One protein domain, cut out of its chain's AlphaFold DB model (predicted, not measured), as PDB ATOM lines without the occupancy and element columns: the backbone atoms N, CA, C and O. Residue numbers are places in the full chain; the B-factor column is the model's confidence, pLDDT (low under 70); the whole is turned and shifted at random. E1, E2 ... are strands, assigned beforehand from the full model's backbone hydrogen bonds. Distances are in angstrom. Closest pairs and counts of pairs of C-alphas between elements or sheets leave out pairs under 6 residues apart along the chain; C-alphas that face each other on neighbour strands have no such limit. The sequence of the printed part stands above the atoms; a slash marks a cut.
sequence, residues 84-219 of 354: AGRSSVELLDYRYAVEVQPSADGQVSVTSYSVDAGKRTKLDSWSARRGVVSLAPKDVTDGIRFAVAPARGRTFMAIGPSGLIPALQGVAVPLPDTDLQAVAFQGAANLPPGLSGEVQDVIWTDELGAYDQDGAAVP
ATOM      1  N   ALA A  84      93.799 135.875  88.837       59.16
ATOM      2  CA  ALA A  84      93.628 134.837  89.855       59.16
ATOM      3  C   ALA A  84      92.751 135.227  91.070       59.16
ATOM      4  O   ALA A  84      93.118 134.970  92.213       59.16
ATOM      5  N   GLY A  85      91.584 135.840  90.836       71.12
ATOM      6  CA  GLY A  85      90.636 136.173  91.912       71.12
ATOM      7  C   GLY A  85      91.025 137.392  92.756       71.12
ATOM      8  O   GLY A  85      90.442 137.607  93.815       71.12
ATOM      9  N   ARG A  86      91.992 138.188  92.290       83.25
ATOM     10  CA  ARG A  86      92.371 139.477  92.876       83.25
ATOM     11  C   ARG A  86      91.804 140.614  92.034       83.25
ATOM     12  O   ARG A  86      91.865 140.555  90.803       83.25
ATOM     13  N   SER A  87      91.280 141.637  92.698       87.69
ATOM     14  CA  SER A  87      90.823 142.883  92.078       87.69
ATOM     15  C   SER A  87      91.678 144.030  92.588       87.69
ATOM     16  O   SER A  87      91.946 144.111  93.784       87.69
ATOM     17  N   SER A  88      92.163 144.892  91.698       89.94
ATOM     18  CA  SER A  88      93.064 145.975  92.075       89.94
ATOM     19  C   SER A  88      92.768 147.252  91.310       89.94
ATOM     20  O   SER A  88      92.484 147.211  90.115       89.94
ATOM     21  N   VAL A  89      92.901 148.375  92.011       91.31
ATOM     22  CA  VAL A  89      92.770 149.730  91.471       91.31
ATOM     23  C   VAL A  89      93.968 150.572  91.859       91.31
ATOM     24  O   VAL A  89      94.594 150.352  92.897       91.31
ATOM     25  N   GLU A  90      94.273 151.556  91.024       89.62
ATOM     26  CA  GLU A  90      95.327 152.534  91.270       89.62
ATOM     27  C   GLU A  90      94.710 153.855  91.755       89.62
ATOM     28  O   GLU A  90      93.659 154.279  91.280       89.62
ATOM     29  N   LEU A  91      95.354 154.492  92.733       88.06
ATOM     30  CA  LEU A  91      94.891 155.696  93.422       88.06
ATOM     31  C   LEU A  91      95.918 156.826  93.293       88.06
ATOM     32  O   LEU A  91      97.112 156.577  93.100       88.06
ATOM     33  N   LEU A  92      95.450 158.068  93.470       86.94
ATOM     34  CA  LEU A  92      96.282 159.276  93.576       86.94
ATOM     35  C   LEU A  92      97.295 159.413  92.426       86.94
ATOM     36  O   LEU A  92      98.507 159.471  92.656       86.94
ATOM     37  N   ASP A  93      96.786 159.461  91.192       85.94
ATOM     38  CA  ASP A  93      97.575 159.566  89.955       85.94
ATOM     39  C   ASP A  93      98.552 158.402  89.745       85.94
ATOM     40  O   ASP A  93      99.707 158.600  89.365       85.94
ATOM     41  N   TYR A  94      98.080 157.176  89.985       85.56
ATOM     42  CA  TYR A  94      98.849 155.945  89.771       85.56
ATOM     43  C   TYR A  94     100.083 155.799  90.666       85.56
ATOM     44  O   TYR A  94     100.992 155.044  90.335       85.56
ATOM     45  N   ARG A  95     100.127 156.515  91.795       88.56
ATOM     46  CA  ARG A  95     101.224 156.431  92.776       88.56
ATOM     47  C   ARG A  95     101.022 155.324  93.799       88.56
ATOM     48  O   ARG A  95     101.982 154.888  94.430       88.56
ATOM     49  N   TYR A  96      99.786 154.871  93.964       90.75
ATOM     50  CA  TYR A  96      99.437 153.801  94.887       90.75
ATOM     51  C   TYR A  96      98.474 152.828  94.231       90.75
ATOM     52  O   TYR A  96      97.777 153.182  93.281       90.75
ATOM     53  N   ALA A  97      98.415 151.612  94.755       91.69
ATOM     54  CA  ALA A  97      97.405 150.639  94.385       91.69
ATOM     55  C   ALA A  97      96.799 150.001  95.630       91.69
ATOM     56  O   ALA A  97      97.498 149.762  96.616       91.69
ATOM     57  N   VAL A  98      95.509 149.702  95.562       92.69
ATOM     58  CA  VAL A  98      94.816 148.852  96.530       92.69
ATOM     59  C   VAL A  98      94.386 147.595  95.795       92.69
ATOM     60  O   VAL A  98      93.898 147.652  94.667       92.69
ATOM     61  N   GLU A  99      94.625 146.452  96.414       93.69
ATOM     62  CA  GLU A  99      94.238 145.142  95.917       93.69
ATOM     63  C   GLU A  99      93.393 144.441  96.964       93.69
ATOM     64  O   GLU A  99      93.701 144.490  98.155       93.69
ATOM     65  N   VAL A 100      92.344 143.775  96.503       92.56
ATOM     66  CA  VAL A 100      91.475 142.952  97.322       92.56
ATOM     67  C   VAL A 100      91.450 141.526  96.800       92.56
ATOM     68  O   VAL A 100      91.396 141.278  95.593       92.56
ATOM     69  N   GLN A 101      91.460 140.580  97.731       90.19
ATOM     70  CA  GLN A 101      91.323 139.160  97.459       90.19
ATOM     71  C   GLN A 101      90.247 138.580  98.387       90.19
ATOM     72  O   GLN A 101      90.387 138.673  99.611       90.19
ATOM     73  N   PRO A 102      89.172 137.978  97.848       82.50
ATOM     74  CA  PRO A 102      88.197 137.270  98.663       82.50
ATOM     75  C   PRO A 102      88.860 136.142  99.459       82.50
ATOM     76  O   PRO A 102      89.660 135.375  98.920       82.50
ATOM     77  N   SER A 103      88.496 136.028 100.732       78.38
ATOM     78  CA  SER A 103      88.860 134.915 101.607       78.38
ATOM     79  C   SER A 103      87.671 133.959 101.770       78.38
ATOM     80  O   SER A 103      86.509 134.333 101.591       78.38
ATOM     81  N   ALA A 104      87.957 132.696 102.092       70.62
ATOM     82  CA  ALA A 104      86.957 131.629 102.199       70.62
ATOM     83  C   ALA A 104      85.946 131.834 103.347       70.62
ATOM     84  O   ALA A 104      84.869 131.246 103.336       70.62
ATOM     85  N   ASP A 105      86.280 132.672 104.325       75.88
ATOM     86  CA  ASP A 105      85.483 132.999 105.512       75.88
ATOM     87  C   ASP A 105      84.568 134.225 105.322       75.88
ATOM     88  O   ASP A 105      83.997 134.736 106.286       75.88
ATOM     89  N   GLY A 106      84.427 134.721 104.089       76.19
ATOM     90  CA  GLY A 106      83.645 135.922 103.787       76.19
ATOM     91  C   GLY A 106      84.353 137.231 104.150       76.19
ATOM     92  O   GLY A 106      83.783 138.305 103.941       76.19
ATOM     93  N   GLN A 107      85.589 137.164 104.656       86.31
ATOM     94  CA  GLN A 107      86.468 138.323 104.742       86.31
ATOM     95  C   GLN A 107      87.102 138.621 103.384       86.31
ATOM     96  O   GLN A 107      87.118 137.804 102.461       86.31
ATOM     97  N   VAL A 108      87.646 139.822 103.268       89.94
ATOM     98  CA  VAL A 108      88.384 140.278 102.100       89.94
ATOM     99  C   VAL A 108      89.764 140.695 102.574       89.94
ATOM    100  O   VAL A 108      89.890 141.605 103.389       89.94
ATOM    101  N   SER A 109      90.801 140.017 102.091       92.44
ATOM    102  CA  SER A 109      92.174 140.451 102.331       92.44
ATOM    103  C   SER A 109      92.450 141.666 101.464       92.44
ATOM    104  O   SER A 109      92.176 141.649 100.265       92.44
ATOM    105  N   VAL A 110      92.972 142.718 102.075       93.31
ATOM    106  CA  VAL A 110      93.321 143.968 101.417       93.31
ATOM    107  C   VAL A 110      94.822 144.163 101.516       93.31
ATOM    108  O   VAL A 110      95.407 143.994 102.584       93.31
ATOM    109  N   THR A 111      95.453 144.535 100.411       93.38
ATOM    110  CA  THR A 111      96.868 144.913 100.373       93.38
ATOM    111  C   THR A 111      97.017 146.255  99.675       93.38
ATOM    112  O   THR A 111      96.431 146.483  98.618       93.38
ATOM    113  N   SER A 112      97.807 147.153 100.260       92.31
ATOM    114  CA  SER A 112      98.167 148.432  99.652       92.31
ATOM    115  C   SER A 112      99.605 148.411  99.144       92.31
ATOM    116  O   SER A 112     100.489 147.773  99.722       92.31
ATOM    117  N   TYR A 113      99.842 149.134  98.055       92.06
ATOM    118  CA  TYR A 113     101.133 149.214  97.385       92.06
ATOM    119  C   TYR A 113     101.477 150.662  97.033       92.06
ATOM    120  O   TYR A 113     100.586 151.439  96.691       92.06
ATOM    121  N   SER A 114     102.766 151.004  97.037       91.19
ATOM    122  CA  SER A 114     103.280 152.134  96.262       91.19
ATOM    123  C   SER A 114     103.573 151.652  94.853       91.19
ATOM    124  O   SER A 114     103.920 150.488  94.640       91.19
ATOM    125  N   VAL A 115     103.423 152.546  93.888       89.94
ATOM    126  CA  VAL A 115     103.677 152.287  92.477       89.94
ATOM    127  C   VAL A 115     104.732 153.282  92.017       89.94
ATOM    128  O   VAL A 115     104.486 154.485  91.982       89.94
ATOM    129  N   ASP A 116     105.912 152.779  91.668       88.38
ATOM    130  CA  ASP A 116     106.999 153.588  91.116       88.38
ATOM    131  C   ASP A 116     107.551 152.935  89.853       88.38
ATOM    132  O   ASP A 116     107.831 151.737  89.832       88.38
ATOM    133  N   ALA A 117     107.642 153.709  88.768       84.94
ATOM    134  CA  ALA A 117     108.003 153.231  87.429       84.94
ATOM    135  C   ALA A 117     107.256 151.945  86.998       84.94
ATOM    136  O   ALA A 117     107.775 151.115  86.253       84.94
ATOM    137  N   GLY A 118     106.025 151.779  87.485       80.31
ATOM    138  CA  GLY A 118     105.175 150.619  87.248       80.31
ATOM    139  C   GLY A 118     105.497 149.357  88.062       80.31
ATOM    140  O   GLY A 118     104.893 148.298  87.870       80.31
ATOM    141  N   LYS A 119     106.430 149.458  89.008       87.19
ATOM    142  CA  LYS A 119     106.705 148.433  90.009       87.19
ATOM    143  C   LYS A 119     105.863 148.694  91.254       87.19
ATOM    144  O   LYS A 119     105.872 149.800  91.789       87.19
ATOM    145  N   ARG A 120     105.180 147.655  91.741       90.94
ATOM    146  CA  ARG A 120     104.426 147.697  92.998       90.94
ATOM    147  C   ARG A 120     105.305 147.272  94.173       90.94
ATOM    148  O   ARG A 120     105.953 146.230  94.106       90.94
ATOM    149  N   THR A 121     105.310 148.056  95.247       90.94
ATOM    150  CA  THR A 121     105.973 147.714  96.516       90.94
ATOM    151  C   THR A 121     104.929 147.674  97.617       90.94
ATOM    152  O   THR A 121     104.231 148.660  97.828       90.94
ATOM    153  N   LYS A 122     104.792 146.532  98.300       92.06
ATOM    154  CA  LYS A 122     103.802 146.355  99.370       92.06
ATOM    155  C   LYS A 122     104.074 147.334 100.513       92.06
ATOM    156  O   LYS A 122     105.206 147.438 100.978       92.06
ATOM    157  N   LEU A 123     103.028 148.018 100.965       88.62
ATOM    158  CA  LEU A 123     103.084 148.986 102.063       88.62
ATOM    159  C   LEU A 123     102.425 148.427 103.321       88.62
ATOM    160  O   LEU A 123     102.997 148.503 104.416       88.62
ATOM    161  N   ASP A 124     101.240 147.837 103.156       89.38
ATOM    162  CA  ASP A 124     100.510 147.207 104.246       89.38
ATOM    163  C   ASP A 124      99.515 146.146 103.766       89.38
ATOM    164  O   ASP A 124      99.214 146.051 102.574       89.38
ATOM    165  N   SER A 125      98.996 145.351 104.699       91.19
ATOM    166  CA  SER A 125      97.893 144.424 104.447       91.19
ATOM    167  C   SER A 125      96.996 144.256 105.666       91.19
ATOM    168  O   SER A 125      97.493 144.138 106.783       91.19
ATOM    169  N   TRP A 126      95.687 144.188 105.442       92.69
ATOM    170  CA  TRP A 126      94.674 144.040 106.486       92.69
ATOM    171  C   TRP A 126      93.461 143.251 105.984       92.69
ATOM    172  O   TRP A 126      93.406 142.858 104.820       92.69
ATOM    173  N   SER A 127      92.494 142.996 106.865       91.44
ATOM    174  CA  SER A 127      91.236 142.331 106.513       91.44
ATOM    175  C   SER A 127      90.070 143.310 106.562       91.44
ATOM    176  O   SER A 127      89.921 144.067 107.521       91.44
ATOM    177  N   ALA A 128      89.206 143.234 105.557       90.12
ATOM    178  CA  ALA A 128      87.939 143.937 105.469       90.12
ATOM    179  C   ALA A 128      86.768 142.943 105.470       90.12
ATOM    180  O   ALA A 128      86.930 141.746 105.216       90.12
ATOM    181  N   ARG A 129      85.563 143.448 105.735       89.25
ATOM    182  CA  ARG A 129      84.305 142.718 105.539       89.25
ATOM    183  C   ARG A 129      83.474 143.435 104.482       89.25
ATOM    184  O   ARG A 129      83.688 144.611 104.202       89.25
ATOM    185  N   ARG A 130      82.516 142.727 103.890       86.62
ATOM    186  CA  ARG A 130      81.525 143.360 103.013       86.62
ATOM    187  C   ARG A 130      80.593 144.253 103.824       86.62
ATOM    188  O   ARG A 130      80.279 143.930 104.967       86.62
ATOM    189  N   GLY A 131      80.143 145.347 103.217       87.50
ATOM    190  CA  GLY A 131      79.184 146.273 103.827       87.50
ATOM    191  C   GLY A 131      79.758 147.227 104.880       87.50
ATOM    192  O   GLY A 131      79.011 148.078 105.346       87.50
ATOM    193  N   VAL A 132      81.051 147.135 105.209       93.19
ATOM    194  CA  VAL A 132      81.712 147.978 106.220       93.19
ATOM    195  C   VAL A 132      82.836 148.799 105.595       93.19
ATOM    196  O   VAL A 132      83.379 148.430 104.548       93.19
ATOM    197  N   VAL A 133      83.222 149.889 106.252       94.00
ATOM    198  CA  VAL A 133      84.441 150.633 105.930       94.00
ATOM    199  C   VAL A 133      85.600 150.085 106.758       94.00
ATOM    200  O   VAL A 133      85.567 150.036 107.985       94.00
ATOM    201  N   SER A 134      86.666 149.674 106.082       93.88
ATOM    202  CA  SER A 134      87.862 149.116 106.706       93.88
ATOM    203  C   SER A 134      89.071 149.988 106.392       93.88
ATOM    204  O   SER A 134      89.558 150.005 105.259       93.88
ATOM    205  N   LEU A 135      89.537 150.725 107.401       91.44
ATOM    206  CA  LEU A 135      90.731 151.563 107.323       91.44
ATOM    207  C   LEU A 135      92.004 150.709 107.351       91.44
ATOM    208  O   LEU A 135      92.081 149.705 108.058       91.44
ATOM    209  N   ALA A 136      93.029 151.160 106.636       89.31
ATOM    210  CA  ALA A 136      94.374 150.626 106.772       89.31
ATOM    211  C   ALA A 136      94.887 150.836 108.218       89.31
ATOM    212  O   ALA A 136      94.658 151.909 108.790       89.31
ATOM    213  N   PRO A 137      95.613 149.860 108.802       83.88
ATOM    214  CA  PRO A 137      96.133 149.928 110.173       83.88
ATOM    215  C   PRO A 137      97.042 151.128 110.458       83.88
ATOM    216  O   PRO A 137      97.143 151.587 111.594       83.88
ATOM    217  N   LYS A 138      97.732 151.627 109.433       81.44
ATOM    218  CA  LYS A 138      98.652 152.764 109.516       81.44
ATOM    219  C   LYS A 138      98.511 153.664 108.297       81.44
ATOM    220  O   LYS A 138      97.986 153.269 107.253       81.44
ATOM    221  N   ASP A 139      99.042 154.871 108.434       82.38
ATOM    222  CA  ASP A 139      99.202 155.779 107.307       82.38
ATOM    223  C   ASP A 139     100.209 155.175 106.321       82.38
ATOM    224  O   ASP A 139     101.248 154.627 106.694       82.38
ATOM    225  N   VAL A 140      99.852 155.228 105.044       71.19
ATOM    226  CA  VAL A 140     100.567 154.554 103.962       71.19
ATOM    227  C   VAL A 140     101.770 155.384 103.489       71.19
ATOM    228  O   VAL A 140     102.772 154.847 103.021       71.19
ATOM    229  N   THR A 141     101.684 156.703 103.652       68.38
ATOM    230  CA  THR A 141     102.749 157.700 103.469       68.38
ATOM    231  C   THR A 141     102.443 158.904 104.368       68.38
ATOM    232  O   THR A 141     101.378 158.905 104.993       68.38
ATOM    233  N   ASP A 142     103.329 159.905 104.423       62.88
ATOM    234  CA  ASP A 142     103.172 161.137 105.210       62.88
ATOM    235  C   ASP A 142     101.769 161.717 105.007       62.88
ATOM    236  O   ASP A 142     101.480 162.346 103.992       62.88
ATOM    237  N   GLY A 143     100.879 161.427 105.958       74.00
ATOM    238  CA  GLY A 143      99.508 161.907 106.015       74.00
ATOM    239  C   GLY A 143      98.566 161.428 104.908       74.00
ATOM    240  O   GLY A 143      97.747 162.230 104.461       74.00
ATOM    241  N   ILE A 144      98.599 160.152 104.499       83.69
ATOM    242  CA  ILE A 144      97.486 159.512 103.759       83.69
ATOM    243  C   ILE A 144      97.128 158.166 104.391       83.69
ATOM    244  O   ILE A 144      97.992 157.304 104.559       83.69
ATOM    245  N   ARG A 145      95.837 157.947 104.660       88.25
ATOM    246  CA  ARG A 145      95.299 156.656 105.105       88.25
ATOM    247  C   ARG A 145      94.340 156.096 104.065       88.25
ATOM    248  O   ARG A 145      93.404 156.776 103.654       88.25
ATOM    249  N   PHE A 146      94.572 154.856 103.642       90.81
ATOM    250  CA  PHE A 146      93.655 154.158 102.742       90.81
ATOM    251  C   PHE A 146      92.557 153.438 103.503       90.81
ATOM    252  O   PHE A 146      92.703 153.111 104.677       90.81
ATOM    253  N   ALA A 147      91.465 153.183 102.801       92.69
ATOM    254  CA  ALA A 147      90.367 152.369 103.260       92.69
ATOM    255  C   ALA A 147      89.771 151.584 102.096       92.69
ATOM    256  O   ALA A 147      89.920 151.956 100.930       92.69
ATOM    257  N   VAL A 148      89.058 150.518 102.430       94.75
ATOM    258  CA  VAL A 148      88.125 149.860 101.517       94.75
ATOM    259  C   VAL A 148      86.723 150.039 102.071       94.75
ATOM    260  O   VAL A 148      86.517 149.934 103.278       94.75
ATOM    261  N   ALA A 149      85.775 150.344 101.198       95.19
ATOM    262  CA  ALA A 149      84.405 150.676 101.555       95.19
ATOM    263  C   ALA A 149      83.406 150.010 100.599       95.19
ATOM    264  O   ALA A 149      83.811 149.562  99.526       95.19
ATOM    265  N   PRO A 150      82.102 149.963 100.928       94.62
ATOM    266  CA  PRO A 150      81.082 149.452 100.013       94.62
ATOM    267  C   PRO A 150      81.034 150.265  98.715       94.62
ATOM    268  O   PRO A 150      81.022 151.493  98.765       94.62
ATOM    269  N   ALA A 151      80.933 149.609  97.558       92.75
ATOM    270  CA  ALA A 151      80.927 150.253  96.236       92.75
ATOM    271  C   ALA A 151      79.773 151.248  96.032       92.75
ATOM    272  O   ALA A 151      79.877 152.155  95.214       92.75
ATOM    273  N   ARG A 152      78.675 151.092  96.781       92.06
ATOM    274  CA  ARG A 152      77.532 152.017  96.748       92.06
ATOM    275  C   ARG A 152      77.764 153.322  97.513       92.06
ATOM    276  O   ARG A 152      76.994 154.260  97.339       92.06
ATOM    277  N   GLY A 153      78.783 153.376  98.375       91.56
ATOM    278  CA  GLY A 153      79.104 154.578  99.134       91.56
ATOM    279  C   GLY A 153      79.494 155.727  98.202       91.56
ATOM    280  O   GLY A 153      80.214 155.545  97.226       91.56
ATOM    281  N   ARG A 154      78.986 156.919  98.485       89.44
ATOM    282  CA  ARG A 154      79.173 158.130  97.679       89.44
ATOM    283  C   ARG A 154      80.072 159.133  98.371       89.44
ATOM    284  O   ARG A 154      80.922 159.746  97.732       89.44
ATOM    285  N   THR A 155      79.879 159.303  99.672       89.44
ATOM    286  CA  THR A 155      80.712 160.182 100.489       89.44
ATOM    287  C   THR A 155      81.250 159.416 101.680       89.44
ATOM    288  O   THR A 155      80.641 158.448 102.134       89.44
ATOM    289  N   PHE A 156      82.399 159.865 102.170       90.31
ATOM    290  CA  PHE A 156      83.106 159.248 103.278       90.31
ATOM    291  C   PHE A 156      83.710 160.339 104.150       90.31
ATOM    292  O   PHE A 156      84.370 161.255 103.650       90.31
ATOM    293  N   MET A 157      83.491 160.227 105.453       89.06
ATOM    294  CA  MET A 157      83.946 161.183 106.444       89.06
ATOM    295  C   MET A 157      84.503 160.433 107.640       89.06
ATOM    296  O   MET A 157      83.762 159.792 108.379       89.06
ATOM    297  N   ALA A 158      85.817 160.510 107.821       88.56
ATOM    298  CA  ALA A 158      86.459 159.998 109.015       88.56
ATOM    299  C   ALA A 158      86.263 160.992 110.165       88.56
ATOM    300  O   ALA A 158      86.382 162.206 109.987       88.56
ATOM    301  N   ILE A 159      85.958 160.469 111.346       86.06
ATOM    302  CA  ILE A 159      85.755 161.239 112.567       86.06
ATOM    303  C   ILE A 159      86.998 161.060 113.426       86.06
ATOM    304  O   ILE A 159      87.276 159.966 113.912       86.06
ATOM    305  N   GLY A 160      87.780 162.123 113.578       80.56
ATOM    306  CA  GLY A 160      88.902 162.172 114.508       80.56
ATOM    307  C   GLY A 160      88.492 162.784 115.853       80.56
ATOM    308  O   GLY A 160      87.424 163.384 115.963       80.56
ATOM    309  N   PRO A 161      89.365 162.735 116.876       73.44
ATOM    310  CA  PRO A 161      89.097 163.313 118.198       73.44
ATOM    311  C   PRO A 161      88.876 164.824 118.180       73.44
ATOM    312  O   PRO A 161      88.436 165.420 119.158       73.44
ATOM    313  N   SER A 162      89.293 165.449 117.094       68.56
ATOM    314  CA  SER A 162      89.537 166.871 117.019       68.56
ATOM    315  C   SER A 162      88.874 167.493 115.780       68.56
ATOM    316  O   SER A 162      88.862 168.709 115.619       68.56
ATOM    317  N   GLY A 163      88.187 166.667 114.976       75.88
ATOM    318  CA  GLY A 163      87.261 167.112 113.942       75.88
ATOM    319  C   GLY A 163      87.008 166.070 112.855       75.88
ATOM    320  O   GLY A 163      87.307 164.885 113.004       75.88
ATOM    321  N   LEU A 164      86.431 166.535 111.750       82.06
ATOM    322  CA  LEU A 164      86.011 165.712 110.619       82.06
ATOM    323  C   LEU A 164      87.052 165.761 109.504       82.06
ATOM    324  O   LEU A 164      87.551 166.829 109.151       82.06
ATOM    325  N   ILE A 165      87.343 164.603 108.921       83.81
ATOM    326  CA  ILE A 165      88.311 164.432 107.841       83.81
ATOM    327  C   ILE A 165      87.555 163.864 106.633       83.81
ATOM    328  O   ILE A 165      87.246 162.668 106.603       83.81
ATOM    329  N   PRO A 166      87.218 164.689 105.627       85.06
ATOM    330  CA  PRO A 166      86.593 164.179 104.415       85.06
ATOM    331  C   PRO A 166      87.576 163.291 103.645       85.06
ATOM    332  O   PRO A 166      88.791 163.513 103.662       85.06
ATOM    333  N   ALA A 167      87.052 162.294 102.934       86.81
ATOM    334  CA  ALA A 167      87.856 161.578 101.952       86.81
ATOM    335  C   ALA A 167      88.375 162.532 100.867       86.81
ATOM    336  O   ALA A 167      87.718 163.507 100.488       86.81
ATOM    337  N   LEU A 168      89.564 162.231 100.351       84.62
ATOM    338  CA  LEU A 168      90.183 162.984  99.271       84.62
ATOM    339  C   LEU A 168      89.287 162.930  98.027       84.62
ATOM    340  O   LEU A 168      88.861 161.857  97.586       84.62
ATOM    341  N   GLN A 169      88.998 164.103  97.461       73.75
ATOM    342  CA  GLN A 169      88.116 164.212  96.304       73.75
ATOM    343  C   GLN A 169      88.659 163.418  95.113       73.75
ATOM    344  O   GLN A 169      89.841 163.496  94.784       73.75
ATOM    345  N   GLY A 170      87.775 162.665  94.450       67.88
ATOM    346  CA  GLY A 170      88.122 161.875  93.265       67.88
ATOM    347  C   GLY A 170      88.928 160.602  93.545       67.88
ATOM    348  O   GLY A 170      89.439 160.011  92.599       67.88
ATOM    349  N   VAL A 171      89.051 160.176  94.810       73.88
ATOM    350  CA  VAL A 171      89.851 158.994  95.201       73.88
ATOM    351  C   VAL A 171      88.991 157.798  95.625       73.88
ATOM    352  O   VAL A 171      89.520 156.730  95.908       73.88
ATOM    353  N   ALA A 172      87.666 157.946  95.635       85.19
ATOM    354  CA  ALA A 172      86.740 156.827  95.747       85.19
ATOM    355  C   ALA A 172      86.687 156.092  94.393       85.19
ATOM    356  O   ALA A 172      86.110 156.601  93.430       85.19
ATOM    357  N   VAL A 173      87.366 154.945  94.294       90.31
ATOM    358  CA  VAL A 173      87.536 154.196  93.036       90.31
ATOM    359  C   VAL A 173      86.969 152.782  93.188       90.31
ATOM    360  O   VAL A 173      87.497 152.008  93.995       90.31
ATOM    361  N   PRO A 174      85.917 152.415  92.427       91.38
ATOM    362  CA  PRO A 174      85.334 151.075  92.461       91.38
ATOM    363  C   PRO A 174      86.361 149.990  92.142       91.38
ATOM    364  O   PRO A 174      87.068 150.091  91.143       91.38
ATOM    365  N   LEU A 175      86.414 148.941  92.963       90.19
ATOM    366  CA  LEU A 175      87.241 147.762  92.717       90.19
ATOM    367  C   LEU A 175      86.497 146.835  91.736       90.19
ATOM    368  O   LEU A 175      85.411 146.353  92.079       90.19
ATOM    369  N   PRO A 176      87.045 146.564  90.536       86.69
ATOM    370  CA  PRO A 176      86.366 145.794  89.494       86.69
ATOM    371  C   PRO A 176      85.836 144.448  89.985       86.69
ATOM    372  O   PRO A 176      86.542 143.727  90.692       86.69
ATOM    373  N   ASP A 177      84.615 144.101  89.577       83.56
ATOM    374  CA  ASP A 177      83.920 142.849  89.912       83.56
ATOM    375  C   ASP A 177      83.815 142.551  91.419       83.56
ATOM    376  O   ASP A 177      83.718 141.397  91.844       83.56
ATOM    377  N   THR A 178      83.800 143.601  92.241       87.44
ATOM    378  CA  THR A 178      83.527 143.510  93.677       87.44
ATOM    379  C   THR A 178      82.419 144.473  94.090       87.44
ATOM    380  O   THR A 178      82.081 145.412  93.373       87.44
ATOM    381  N   ASP A 179      81.864 144.259  95.279       90.56
ATOM    382  CA  ASP A 179      80.958 145.187  95.955       90.56
ATOM    383  C   ASP A 179      81.712 146.241  96.779       90.56
ATOM    384  O   ASP A 179      81.156 146.818  97.715       90.56
ATOM    385  N   LEU A 180      82.981 146.495  96.441       93.19
ATOM    386  CA  LEU A 180      83.890 147.352  97.186       93.19
ATOM    387  C   LEU A 180      84.473 148.471  96.317       93.19
ATOM    388  O   LEU A 180      84.516 148.405  95.090       93.19
ATOM    389  N   GLN A 181      84.967 149.505  96.979       94.69
ATOM    390  CA  GLN A 181      85.767 150.571  96.396       94.69
ATOM    391  C   GLN A 181      86.916 150.930  97.329       94.69
ATOM    392  O   GLN A 181      86.808 150.781  98.549       94.69
ATOM    393  N   ALA A 182      88.016 151.399  96.759       94.12
ATOM    394  CA  ALA A 182      89.115 151.947  97.533       94.12
ATOM    395  C   ALA A 182      88.886 153.446  97.766       94.12
ATOM    396  O   ALA A 182      88.411 154.148  96.877       94.12
ATOM    397  N   VAL A 183      89.210 153.921  98.967       93.19
ATOM    398  CA  VAL A 183      89.028 155.309  99.414       93.19
ATOM    399  C   VAL A 183      90.317 155.781 100.085       93.19
ATOM    400  O   VAL A 183      91.049 154.983 100.672       93.19
ATOM    401  N   ALA A 184      90.609 157.079 100.017       90.88
ATOM    402  CA  ALA A 184      91.740 157.679 100.715       90.88
ATOM    403  C   ALA A 184      91.299 158.870 101.566       90.88
ATOM    404  O   ALA A 184      90.484 159.681 101.132       90.88
ATOM    405  N   PHE A 185      91.901 159.001 102.742       87.81
ATOM    406  CA  PHE A 185      91.740 160.124 103.657       87.81
ATOM    407  C   PHE A 185      93.080 160.824 103.862       87.81
ATOM    408  O   PHE A 185      94.138 160.189 103.800       87.81
ATOM    409  N   GLN A 186      93.031 162.121 104.163       82.44
ATOM    410  CA  GLN A 186      94.184 162.831 104.708       82.44
ATOM    411  C   GLN A 186      94.536 162.200 106.069       82.44
ATOM    412  O   GLN A 186      93.719 162.168 106.984       82.44
ATOM    413  N   GLY A 187      95.732 161.639 106.185       67.06
ATOM    414  CA  GLY A 187      96.258 161.027 107.404       67.06
ATOM    415  C   GLY A 187      96.702 162.060 108.439       67.06
ATOM    416  O   GLY A 187      96.908 163.236 108.130       67.06
ATOM    417  N   ALA A 188      96.892 161.597 109.675       62.12
ATOM    418  CA  ALA A 188      97.021 162.450 110.857       62.12
ATOM    419  C   ALA A 188      98.230 163.399 110.819       62.12
ATOM    420  O   ALA A 188      98.164 164.486 111.386       62.12
ATOM    421  N   ALA A 189      99.313 163.011 110.139       59.44
ATOM    422  CA  ALA A 189     100.550 163.792 110.066       59.44
ATOM    423  C   ALA A 189     100.430 165.101 109.260       59.44
ATOM    424  O   ALA A 189     101.189 166.032 109.510       59.44
ATOM    425  N   ASN A 190      99.472 165.192 108.331       60.56
ATOM    426  CA  ASN A 190      99.261 166.382 107.493       60.56
ATOM    427  C   ASN A 190      97.988 167.148 107.854       60.56
ATOM    428  O   ASN A 190      97.542 168.008 107.090       60.56
ATOM    429  N   LEU A 191      97.357 166.797 108.971       63.22
ATOM    430  CA  LEU A 191      96.217 167.540 109.469       63.22
ATOM    431  C   LEU A 191      96.712 168.768 110.245       63.22
ATOM    432  O   LEU A 191      97.740 168.685 110.924       63.22
ATOM    433  N   PRO A 192      96.003 169.909 110.169       57.19
ATOM    434  CA  PRO A 192      96.270 171.046 111.040       57.19
ATOM    435  C   PRO A 192      96.380 170.615 112.515       57.19
ATOM    436  O   PRO A 192      95.712 169.656 112.922       57.19
ATOM    437  N   PRO A 193      97.189 171.307 113.339       53.44
ATOM    438  CA  PRO A 193      97.245 171.049 114.775       53.44
ATOM    439  C   PRO A 193      95.831 171.051 115.369       53.44
ATOM    440  O   PRO A 193      95.095 172.020 115.202       53.44
ATOM    441  N   GLY A 194      95.439 169.957 116.026       51.66
ATOM    442  CA  GLY A 194      94.064 169.788 116.506       51.66
ATOM    443  C   GLY A 194      93.092 169.185 115.488       51.66
ATOM    444  O   GLY A 194      91.899 169.308 115.681       51.66
ATOM    445  N   LEU A 195      93.568 168.527 114.431       54.56
ATOM    446  CA  LEU A 195      92.796 167.561 113.626       54.56
ATOM    447  C   LEU A 195      93.467 166.170 113.602       54.56
ATOM    448  O   LEU A 195      92.868 165.177 113.202       54.56
ATOM    449  N   SER A 196      94.708 166.076 114.089       51.97
ATOM    450  CA  SER A 196      95.485 164.840 114.192       51.97
ATOM    451  C   SER A 196      95.015 163.961 115.361       51.97
ATOM    452  O   SER A 196      95.049 164.395 116.516       51.97
ATOM    453  N   GLY A 197      94.634 162.714 115.085       59.84
ATOM    454  CA  GLY A 197      94.298 161.702 116.089       59.84
ATOM    455  C   GLY A 197      93.912 160.364 115.457       59.84
ATOM    456  O   GLY A 197      93.847 160.249 114.232       59.84
ATOM    457  N   GLU A 198      93.688 159.340 116.281       75.00
ATOM    458  CA  GLU A 198      93.152 158.056 115.815       75.00
ATOM    459  C   GLU A 198      91.718 158.247 115.307       75.00
ATOM    460  O   GLU A 198      90.909 158.898 115.969       75.00
ATOM    461  N   VAL A 199      91.416 157.716 114.119       81.88
ATOM    462  CA  VAL A 199      90.058 157.755 113.565       81.88
ATOM    463  C   VAL A 199      89.146 156.939 114.480       81.88
ATOM    464  O   VAL A 199      89.383 155.753 114.683       81.88
ATOM    465  N   GLN A 200      88.136 157.595 115.045       86.50
ATOM    466  CA  GLN A 200      87.180 157.010 115.984       86.50
ATOM    467  C   GLN A 200      86.046 156.276 115.265       86.50
ATOM    468  O   GLN A 200      85.546 155.277 115.775       86.50
ATOM    469  N   ASP A 201      85.629 156.800 114.111       90.50
ATOM    470  CA  ASP A 201      84.567 156.243 113.275       90.50
ATOM    471  C   ASP A 201      84.698 156.762 111.832       90.50
ATOM    472  O   ASP A 201      85.437 157.716 111.559       90.50
ATOM    473  N   VAL A 202      83.957 156.163 110.903       91.88
ATOM    474  CA  VAL A 202      83.802 156.641 109.529       91.88
ATOM    475  C   VAL A 202      82.332 156.619 109.155       91.88
ATOM    476  O   VAL A 202      81.755 155.554 108.965       91.88
ATOM    477  N   ILE A 203      81.750 157.795 108.943       93.62
ATOM    478  CA  ILE A 203      80.411 157.886 108.370       93.62
ATOM    479  C   ILE A 203      80.520 157.884 106.854       93.62
ATOM    480  O   ILE A 203      81.304 158.634 106.263       93.62
ATOM    481  N   TRP A 204      79.708 157.056 106.212       93.25
ATOM    482  CA  TRP A 204      79.559 157.044 104.767       93.25
ATOM    483  C   TRP A 204      78.094 157.134 104.373       93.25
ATOM    484  O   TRP A 204      77.202 156.747 105.123       93.25
ATOM    485  N   THR A 205      77.835 157.697 103.198       92.75
ATOM    486  CA  THR A 205      76.467 157.916 102.712       92.75
ATOM    487  C   THR A 205      76.278 157.318 101.333       92.75
ATOM    488  O   THR A 205      77.230 157.235 100.558       92.75
ATOM    489  N   ASP A 206      75.060 156.898 101.015       91.56
ATOM    490  CA  ASP A 206      74.641 156.511  99.669       91.56
ATOM    491  C   ASP A 206      73.302 157.183  99.299       91.56
ATOM    492  O   ASP A 206      72.957 158.231  99.839       91.56
ATOM    493  N   GLU A 207      72.578 156.648  98.315       88.50
ATOM    494  CA  GLU A 207      71.265 157.172  97.901       88.50
ATOM    495  C   GLU A 207      70.151 156.942  98.927       88.50
ATOM    496  O   GLU A 207      69.109 157.589  98.851       88.50
ATOM    497  N   LEU A 208      70.340 155.994  99.842       89.81
ATOM    498  CA  LEU A 208      69.320 155.519 100.769       89.81
ATOM    499  C   LEU A 208      69.485 156.118 102.162       89.81
ATOM    500  O   LEU A 208      68.495 156.259 102.876       89.81
ATOM    501  N   GLY A 209      70.710 156.455 102.559       92.19
ATOM    502  CA  GLY A 209      70.955 157.025 103.875       92.19
ATOM    503  C   GLY A 209      72.427 157.186 104.218       92.19
ATOM    504  O   GLY A 209      73.316 157.122 103.366       92.19
ATOM    505  N   ALA A 210      72.661 157.404 105.506       93.56
ATOM    506  CA  ALA A 210      73.978 157.421 106.113       93.56
ATOM    507  C   ALA A 210      74.191 156.174 106.981       93.56
ATOM    508  O   ALA A 210      73.251 155.628 107.567       93.56
ATOM    509  N   TYR A 211      75.443 155.747 107.079       94.62
ATOM    510  CA  TYR A 211      75.864 154.539 107.772       94.62
ATOM    511  C   TYR A 211      77.177 154.786 108.510       94.62
ATOM    512  O   TYR A 211      78.009 155.571 108.051       94.62
ATOM    513  N   ASP A 212      77.370 154.100 109.630       94.50
ATOM    514  CA  ASP A 212      78.633 154.107 110.362       94.50
ATOM    515  C   ASP A 212      79.692 153.196 109.719       94.50
ATOM    516  O   ASP A 212      79.461 152.547 108.684       94.50
ATOM    517  N   GLN A 213      80.873 153.146 110.338       94.00
ATOM    518  CA  GLN A 213      81.991 152.354 109.840       94.00
ATOM    519  C   GLN A 213      81.646 150.865 109.736       94.00
ATOM    520  O   GLN A 213      82.115 150.199 108.812       94.00
ATOM    521  N   ASP A 214      80.806 150.352 110.634       94.19
ATOM    522  CA  ASP A 214      80.374 148.954 110.685       94.19
ATOM    523  C   ASP A 214      79.186 148.663 109.746       94.19
ATOM    524  O   ASP A 214      78.707 147.527 109.667       94.19
ATOM    525  N   GLY A 215      78.721 149.668 108.998       93.31
ATOM    526  CA  GLY A 215      77.610 149.562 108.058       93.31
ATOM    527  C   GLY A 215      76.231 149.613 108.719       93.31
ATOM    528  O   GLY A 215      75.229 149.331 108.053       93.31
ATOM    529  N   ALA A 216      76.148 149.964 110.004       94.38
ATOM    530  CA  ALA A 216      74.880 150.195 110.677       94.38
ATOM    531  C   ALA A 216      74.296 151.540 110.236       94.38
ATOM    532  O   ALA A 216      75.005 152.535 110.098       94.38
ATOM    533  N   ALA A 217      72.988 151.571 109.983       92.94
ATOM    534  CA  ALA A 217      72.315 152.794 109.566       92.94
ATOM    535  C   ALA A 217      72.325 153.823 110.702       92.94
ATOM    536  O   ALA A 217      71.927 153.507 111.826       92.94
ATOM    537  N   VAL A 218      72.712 155.059 110.387       92.81
ATOM    538  CA  VAL A 218      72.527 156.198 111.292       92.81
ATOM    539  C   VAL A 218      71.260 156.965 110.902       92.81
ATOM    540  O   VAL A 218      70.895 156.994 109.716       92.81
ATOM    541  N   PRO A 219      70.557 157.590 111.867       92.44
ATOM    542  CA  PRO A 219      69.380 158.390 111.566       92.44
ATOM    543  C   PRO A 219      69.694 159.438 110.497       92.44
ATOM    544  O   PRO A 219      70.568 160.289 110.669       92.44
TER     545      PRO A 219
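AT A GLANCE: This is residues 84 to 219 of the 354 residues of an uncharacterized protein of Knoellia subterranea KCTC 19937 (UniProt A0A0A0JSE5). A strongly twisted sheet of four strands, E1 to E4, makes one end of the domain, and the two-stranded sheet E5 and E8, in the middle, packs face to face on it as a sandwich with the strands crossed at 42 degrees. A small sheet of E7, E6 and E9 lies toward the other end, where residues 206 to 219 fold back beside E9. The printed part has 136 residues with no named helix and nine named strands, E1 to E9 in chain order; the sheets run E1 - E2 - E3 - E4, E5 - E8 and E7 - E6 - E9, each antiparallel. The class is all strand, though under half of the residues, 63 of 136, are in named strands. The whole is compact, with a radius of gyration of the C-alphas of 14.2 A and spans of 40 by 32 by 25 A.

IN THESE COORDINATES: E1, residues 86 to 91, begins at C-alpha 86 (92.371, 139.477, 92.876). E2 holds residues 96 to 102 and is 20.3 A long, E3 residues 107 to 116 and 29.0 A, and E4 residues 119 to 129 and 27.8 A. E4 bends by 67 degrees at residue 123. E5 holds residues 144 to 150, E6 residues 155 to 160, E7 residues 163 to 166 and E8 residues 180 to 186, 20.1 A long. E9, residues 201 to 205, ends at C-alpha 205 (76.467, 157.916, 102.712).

HOW THE PARTS SIT: E1, E2, E3 and E4 form a meander, each strand the antiparallel neighbour of the one before. Within hydrogen-bond range are N 89 and O 98 at 2.9 A, N 99 and O 111 at 2.8 A, and N 110 and O 126 at 2.8 A. In the sandwich, two sheets face to face, the closest C-alphas of E2 and E8 are those of Val 98 and Ala 182, 6.6 A apart. Between E5 and E8, N 147 and O 183 are 2.8 A apart. The closest C-alphas of E7 and E8 are those of Pro 166 and Phe 185, 6.6 A apart. E6 and E7 are a hairpin, with N 158 and O 165 2.9 A apart; E6 and E9 have N 157 and O 203 2.8 A apart. Residues 204 to 205 of E9 pair antiparallel with residues 210 to 211, which pair antiparallel with residues 217 to 218. E1 and E9 are apart.

THE WHOLE: The two C-alphas farthest apart, those of Ala 117 and Pro 219, are 45.8 A apart. The printed part has no cut. The long links are E4 to E5, E7 to E8 and E8 to E9. Mean pLDDT of the printed part is 84.9; under 70 are residues 84, 141 to 142, 162, 170 and 187 to 197.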